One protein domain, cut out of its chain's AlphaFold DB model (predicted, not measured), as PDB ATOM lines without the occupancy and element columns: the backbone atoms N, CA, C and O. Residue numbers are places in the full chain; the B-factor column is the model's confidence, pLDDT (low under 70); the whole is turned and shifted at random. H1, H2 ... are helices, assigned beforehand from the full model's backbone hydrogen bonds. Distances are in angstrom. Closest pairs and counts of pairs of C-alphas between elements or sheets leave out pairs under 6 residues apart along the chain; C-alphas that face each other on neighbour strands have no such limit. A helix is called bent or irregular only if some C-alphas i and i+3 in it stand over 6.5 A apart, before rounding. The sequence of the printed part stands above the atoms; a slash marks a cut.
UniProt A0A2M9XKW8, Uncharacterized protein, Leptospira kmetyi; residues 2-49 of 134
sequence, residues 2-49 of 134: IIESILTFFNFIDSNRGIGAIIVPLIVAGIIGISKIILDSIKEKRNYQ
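Overview. This is residues 2 to 49 of the 134 residues of an uncharacterized protein of Leptospira kmetyi (UniProt A0A2M9XKW8). The model is a lopsided V of two helices: the long helix H2 makes the long arm, and the shorter H1 meets it at a corner near the start of H2. The arms spread away from this corner, and residues 2 to 8 of H1 and residues 25 to 47 of H2 stand free. The printed part has 48 residues with two named helices, H1 then H2, and no named strand; the class is all helix. It is extended, with a radius of gyration of the C-alphas of 16.2 A and spans of 49 by 23 by 6 A.

Along the chain. H2, residues 17 to 47, is the longest helix and measures 44.5 A from first to last C-alpha. It begins at C-alpha 17 at (-17.675, -18.949, 10.670) and ends at C-alpha 47 at (24.595, -7.115, 3.063). H1, residues 2 to 15, measures 20.0 A and begins at C-alpha 2 at (-3.210, -32.192, -0.164). Neither helix is bent.

Arrangement. H2 and H1 touch only at the corner by their link, with 4 pairs of C-alphas within 8 A. H2 touches with residues 19 to 20 alone, and H1 with residues 12 to 14 alone. Their closest C-alphas, those of Gly 20 and Ile 13, are 4.6 A apart. Their lines stand at a steep tilt of 46 degrees, and they run opposite ways. Their centres are 20.9 A apart. In H1 every O i to N i+4 pair is within hydrogen-bond range; in H2, 25 of 27 are.

Size, cuts and confidence. The two C-alphas farthest apart, those of Ser 15 and Gln 49, are 49.4 A apart. The printed part has no cut, and the link from H1 to H2, Asn 16, is tight. The mean pLDDT of the printed part is 71.5, and residues 36 to 49 are under 70.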
ATOM      1  N   ILE A   2      -3.335 -33.634  -0.530       73.12
ATOM      2  CA  ILE A   2      -3.210 -32.192  -0.164       73.12
ATOM      3  C   ILE A   2      -4.444 -31.361  -0.569       73.12
ATOM      4  O   ILE A   2      -4.954 -30.579   0.226       73.12
ATOM      5  N   ILE A   3      -4.950 -31.555  -1.790       78.38
ATOM      6  CA  ILE A   3      -6.108 -30.809  -2.318       78.38
ATOM      7  C   ILE A   3      -7.386 -31.125  -1.525       78.38
ATOM      8  O   ILE A   3      -8.147 -30.222  -1.192       78.38
ATOM      9  N   GLU A   4      -7.587 -32.389  -1.151       83.88
ATOM     10  CA  GLU A   4      -8.723 -32.818  -0.323       83.88
ATOM     11  C   GLU A   4      -8.647 -32.232   1.086       83.88
ATOM     12  O   GLU A   4      -9.657 -31.770   1.609       83.88
ATOM     13  N   SER A   5      -7.458 -32.172   1.689       78.50
ATOM     14  CA  SER A   5      -7.269 -31.529   2.992       78.50
ATOM     15  C   SER A   5      -7.579 -30.029   2.948       78.50
ATOM     16  O   SER A   5      -8.181 -29.508   3.884       78.50
ATOM     17  N   ILE A   6      -7.231 -29.343   1.854       78.12
ATOM     18  CA  ILE A   6      -7.542 -27.918   1.654       78.12
ATOM     19  C   ILE A   6      -9.055 -27.704   1.520       78.12
ATOM     20  O   ILE A   6      -9.615 -26.845   2.197       78.12
ATOM     21  N   LEU A   7      -9.732 -28.514   0.703       82.56
ATOM     22  CA  LEU A   7     -11.191 -28.468   0.549       82.56
ATOM     23  C   LEU A   7     -11.921 -28.762   1.866       82.56
ATOM     24  O   LEU A   7     -12.860 -28.058   2.227       82.56
ATOM     25  N   THR A   8     -11.446 -29.749   2.625       83.12
ATOM     26  CA  THR A   8     -12.009 -30.102   3.936       83.12
ATOM     27  C   THR A   8     -11.847 -28.957   4.941       83.12
ATOM     28  O   THR A   8     -12.756 -28.676   5.719       83.12
ATOM     29  N   PHE A   9     -10.718 -28.249   4.896       79.75
ATOM     30  CA  PHE A   9     -10.451 -27.088   5.741       79.75
ATOM     31  C   PHE A   9     -11.346 -25.887   5.403       79.75
ATOM     32  O   PHE A   9     -11.889 -25.260   6.313       79.75
ATOM     33  N   PHE A  10     -11.563 -25.593   4.117       80.88
ATOM     34  CA  PHE A  10     -12.497 -24.537   3.710       80.88
ATOM     35  C   PHE A  10     -13.941 -24.874   4.092       80.88
ATOM     36  O   PHE A  10     -14.619 -24.040   4.687       80.88
ATOM     37  N   ASN A  11     -14.368 -26.122   3.888       82.81
ATOM     38  CA  ASN A  11     -15.692 -26.579   4.315       82.81
ATOM     39  C   ASN A  11     -15.877 -26.478   5.841       82.81
ATOM     40  O   ASN A  11     -16.958 -26.132   6.322       82.81
ATOM     41  N   PHE A  12     -14.821 -26.742   6.616       81.38
ATOM     42  CA  PHE A  12     -14.821 -26.575   8.070       81.38
ATOM     43  C   PHE A  12     -14.936 -25.101   8.496       81.38
ATOM     44  O   PHE A  12     -15.686 -24.794   9.425       81.38
ATOM     45  N   ILE A  13     -14.233 -24.194   7.807       79.62
ATOM     46  CA  ILE A  13     -14.308 -22.741   8.027       79.62
ATOM     47  C   ILE A  13     -15.706 -22.206   7.714       79.62
ATOM     48  O   ILE A  13     -16.257 -21.448   8.514       79.62
ATOM     49  N   ASP A  14     -16.292 -22.623   6.591       78.31
ATOM     50  CA  ASP A  14     -17.626 -22.185   6.177       78.31
ATOM     51  C   ASP A  14     -18.711 -22.680   7.136       78.31
ATOM     52  O   ASP A  14     -19.634 -21.933   7.472       78.31
ATOM     53  N   SER A  15     -18.554 -23.903   7.651       84.50
ATOM     54  CA  SER A  15     -19.461 -24.486   8.648       84.50
ATOM     55  C   SER A  15     -19.325 -23.837  10.031       84.50
ATOM     56  O   SER A  15     -20.278 -23.834  10.804       84.50
ATOM     57  N   ASN A  16     -18.160 -23.262  10.356       81.00
ATOM     58  CA  ASN A  16     -17.862 -22.677  11.665       81.00
ATOM     59  C   ASN A  16     -17.291 -21.260  11.531       81.00
ATOM     60  O   ASN A  16     -16.167 -20.981  11.962       81.00
ATOM     61  N   ARG A  17     -18.085 -20.338  10.969       73.44
ATOM     62  CA  ARG A  17     -17.675 -18.949  10.670       73.44
ATOM     63  C   ARG A  17     -16.970 -18.221  11.823       73.44
ATOM     64  O   ARG A  17     -16.009 -17.499  11.577       73.44
ATOM     65  N   GLY A  18     -17.405 -18.420  13.072       74.62
ATOM     66  CA  GLY A  18     -16.772 -17.795  14.246       74.62
ATOM     67  C   GLY A  18     -15.347 -18.295  14.513       74.62
ATOM     68  O   GLY A  18     -14.467 -17.514  14.862       74.62
ATOM     69  N   ILE A  19     -15.097 -19.584  14.280       73.88
ATOM     70  CA  ILE A  19     -13.775 -20.207  14.418       73.88
ATOM     71  C   ILE A  19     -12.902 -19.849  13.205       73.88
ATOM     72  O   ILE A  19     -11.729 -19.507  13.358       73.88
ATOM     73  N   GLY A  20     -13.488 -19.833  12.005       73.19
ATOM     74  CA  GLY A  20     -12.826 -19.394  10.775       73.19
ATOM     75  C   GLY A  20     -12.295 -17.960  10.851       73.19
ATOM     76  O   GLY A  20     -11.159 -17.703  10.453       73.19
ATOM     77  N   ALA A  21     -13.065 -17.047  11.453       74.06
ATOM     78  CA  ALA A  21     -12.665 -15.657  11.664       74.06
ATOM     79  C   ALA A  21     -11.428 -15.495  12.568       74.06
ATOM     80  O   ALA A  21     -10.753 -14.474  12.485       74.06
ATOM     81  N   ILE A  22     -11.106 -16.489  13.401       79.62
ATOM     82  CA  ILE A  22      -9.943 -16.471  14.303       79.62
ATOM     83  C   ILE A  22      -8.758 -17.222  13.683       79.62
ATOM     84  O   ILE A  22      -7.621 -16.749  13.724       79.62
ATOM     85  N   ILE A  23      -9.016 -18.380  13.072       80.38
ATOM     86  CA  ILE A  23      -7.973 -19.247  12.512       80.38
ATOM     87  C   ILE A  23      -7.323 -18.619  11.274       80.38
ATOM     88  O   ILE A  23      -6.100 -18.660  11.139       80.38
ATOM     89  N   VAL A  24      -8.109 -18.007  10.382       81.00
ATOM     90  CA  VAL A  24      -7.582 -17.440   9.128       81.00
ATOM     91  C   VAL A  24      -6.574 -16.307   9.391       81.00
ATOM     92  O   VAL A  24      -5.461 -16.388   8.862       81.00
ATOM     93  N   PRO A  25      -6.857 -15.300  10.245       79.50
ATOM     94  CA  PRO A  25      -5.877 -14.264  10.572       79.50
ATOM     95  C   PRO A  25      -4.608 -14.801  11.238       79.50
ATOM     96  O   PRO A  25      -3.524 -14.299  10.951       79.50
ATOM     97  N   LEU A  26      -4.713 -15.826  12.093       79.69
ATOM     98  CA  LEU A  26      -3.556 -16.449  12.748       79.69
ATOM     99  C   LEU A  26      -2.627 -17.131  11.740       79.69
ATOM    100  O   LEU A  26      -1.410 -16.947  11.803       79.69
ATOM    101  N   ILE A  27      -3.189 -17.870  10.779       82.38
ATOM    102  CA  ILE A  27      -2.414 -18.510   9.707       82.38
ATOM    103  C   ILE A  27      -1.736 -17.444   8.842       82.38
ATOM    104  O   ILE A  27      -0.534 -17.530   8.583       82.38
ATOM    105  N   VAL A  28      -2.474 -16.406   8.444       82.44
ATOM    106  CA  VAL A  28      -1.936 -15.304   7.634       82.44
ATOM    107  C   VAL A  28      -0.817 -14.571   8.380       82.44
ATOM    108  O   VAL A  28       0.255 -14.352   7.815       82.44
ATOM    109  N   ALA A  29      -1.008 -14.250   9.661       76.06
ATOM    110  CA  ALA A  29       0.014 -13.617  10.492       76.06
ATOM    111  C   ALA A  29       1.263 -14.501  10.642       76.06
ATOM    112  O   ALA A  29       2.385 -13.995  10.555       76.06
ATOM    113  N   GLY A  30       1.083 -15.817  10.795       78.12
ATOM    114  CA  GLY A  30       2.173 -16.792  10.819       78.12
ATOM    115  C   GLY A  30       2.979 -16.801   9.519       78.12
ATOM    116  O   GLY A  30       4.205 -16.685   9.552       78.12
ATOM    117  N   ILE A  31       2.302 -16.842   8.366       81.12
ATOM    118  CA  ILE A  31       2.943 -16.797   7.041       81.12
ATOM    119  C   ILE A  31       3.701 -15.479   6.847       81.12
ATOM    120  O   ILE A  31       4.845 -15.495   6.387       81.12
ATOM    121  N   ILE A  32       3.109 -14.341   7.224       78.25
ATOM    122  CA  ILE A  32       3.761 -13.025   7.142       78.25
ATOM    123  C   ILE A  32       5.004 -12.983   8.040       78.25
ATOM    124  O   ILE A  32       6.057 -12.509   7.609       78.25
ATOM    125  N   GLY A  33       4.913 -13.502   9.267       71.75
ATOM    126  CA  GLY A  33       6.030 -13.575  10.208       71.75
ATOM    127  C   GLY A  33       7.192 -14.410   9.667       71.75
ATOM    128  O   GLY A  33       8.325 -13.929   9.621       71.75
ATOM    129  N   ILE A  34       6.904 -15.618   9.179       73.06
ATOM    130  CA  ILE A  34       7.898 -16.516   8.573       73.06
ATOM    131  C   ILE A  34       8.513 -15.874   7.325       73.06
ATOM    132  O   ILE A  34       9.735 -15.841   7.185       73.06
ATOM    133  N   SER A  35       7.691 -15.285   6.454       71.62
ATOM    134  CA  SER A  35       8.159 -14.595   5.247       71.62
ATOM    135  C   SER A  35       9.094 -13.438   5.591       71.62
ATOM    136  O   SER A  35      10.134 -13.275   4.961       71.62
ATOM    137  N   LYS A  36       8.775 -12.661   6.631       68.75
ATOM    138  CA  LYS A  36       9.625 -11.567   7.111       68.75
ATOM    139  C   LYS A  36      10.953 -12.075   7.670       68.75
ATOM    140  O   LYS A  36      11.977 -11.468   7.385       68.75
ATOM    141  N   ILE A  37      10.956 -13.191   8.400       67.75
ATOM    142  CA  ILE A  37      12.185 -13.828   8.906       67.75
ATOM    143  C   ILE A  37      13.070 -14.293   7.744       67.75
ATOM    144  O   ILE A  37      14.270 -14.021   7.735       67.75
ATOM    145  N   ILE A  38      12.481 -14.947   6.740       67.44
ATOM    146  CA  ILE A  38      13.206 -15.422   5.556       67.44
ATOM    147  C   ILE A  38      13.766 -14.238   4.760       67.44
ATOM    148  O   ILE A  38      14.943 -14.231   4.405       67.44
ATOM    149  N   LEU A  39      12.952 -13.209   4.512       66.81
ATOM    150  CA  LEU A  39      13.371 -12.010   3.785       66.81
ATOM    151  C   LEU A  39      14.450 -11.221   4.534       66.81
ATOM    152  O   LEU A  39      15.395 -10.750   3.899       66.81
ATOM    153  N   ASP A  40      14.341 -11.094   5.859       57.88
ATOM    154  CA  ASP A  40      15.375 -10.479   6.694       57.88
ATOM    155  C   ASP A  40      16.679 -11.293   6.580       57.88
ATOM    156  O   ASP A  40      17.720 -10.717   6.273       57.88
ATOM    157  N   SER A  41      16.615 -12.627   6.668       54.12
ATOM    158  CA  SER A  41      17.785 -13.509   6.516       54.12
ATOM    159  C   SER A  41      18.454 -13.397   5.137       54.12
ATOM    160  O   SER A  41      19.683 -13.340   5.032       54.12
ATOM    161  N   ILE A  42      17.669 -13.294   4.058       59.06
ATOM    162  CA  ILE A  42      18.189 -13.112   2.693       59.06
ATOM    163  C   ILE A  42      18.844 -11.732   2.533       59.06
ATOM    164  O   ILE A  42      19.932 -11.627   1.956       59.06
ATOM    165  N   LYS A  43      18.211 -10.668   3.046       54.81
ATOM    166  CA  LYS A  43      18.768  -9.304   3.010       54.81
ATOM    167  C   LYS A  43      20.059  -9.202   3.814       54.81
ATOM    168  O   LYS A  43      21.010  -8.569   3.363       54.81
ATOM    169  N   GLU A  44      20.120  -9.848   4.971       47.72
ATOM    170  CA  GLU A  44      21.336  -9.937   5.773       47.72
ATOM    171  C   GLU A  44      22.458 -10.666   5.049       47.72
ATOM    172  O   GLU A  44      23.577 -10.164   5.013       47.72
ATOM    173  N   LYS A  45      22.163 -11.803   4.411       48.97
ATOM    174  CA  LYS A  45      23.160 -12.570   3.655       48.97
ATOM    175  C   LYS A  45      23.741 -11.773   2.482       48.97
ATOM    176  O   LYS A  45      24.917 -11.934   2.171       48.97
ATOM    177  N   ARG A  46      22.939 -10.906   1.848       46.50
ATOM    178  CA  ARG A  46      23.406  -9.984   0.795       46.50
ATOM    179  C   ARG A  46      24.242  -8.822   1.334       46.50
ATOM    180  O   ARG A  46      25.200  -8.436   0.679       46.50
ATOM    181  N   ASN A  47      23.894  -8.272   2.495       39.62
ATOM    182  CA  ASN A  47      24.595  -7.115   3.063       39.62
ATOM    183  C   ASN A  47      25.854  -7.495   3.864       39.62
ATOM    184  O   ASN A  47      26.767  -6.685   3.982       39.62
ATOM    185  N   TYR A  48      25.907  -8.711   4.415       42.09
ATOM    186  CA  TYR A  48      26.944  -9.160   5.346       42.09
ATOM    187  C   TYR A  48      27.380 -10.598   5.053       42.09
ATOM    188  O   TYR A  48      27.369 -11.462   5.926       42.09
ATOM    189  N   GLN A  49      27.791 -10.861   3.814       38.78
ATOM    190  CA  GLN A  49      28.138 -12.198   3.312       38.78
ATOM    191  C   GLN A  49      29.229 -12.930   4.134       38.78
ATOM    192  O   GLN A  49      29.351 -14.151   4.040       38.78
TER     193      GLN A  49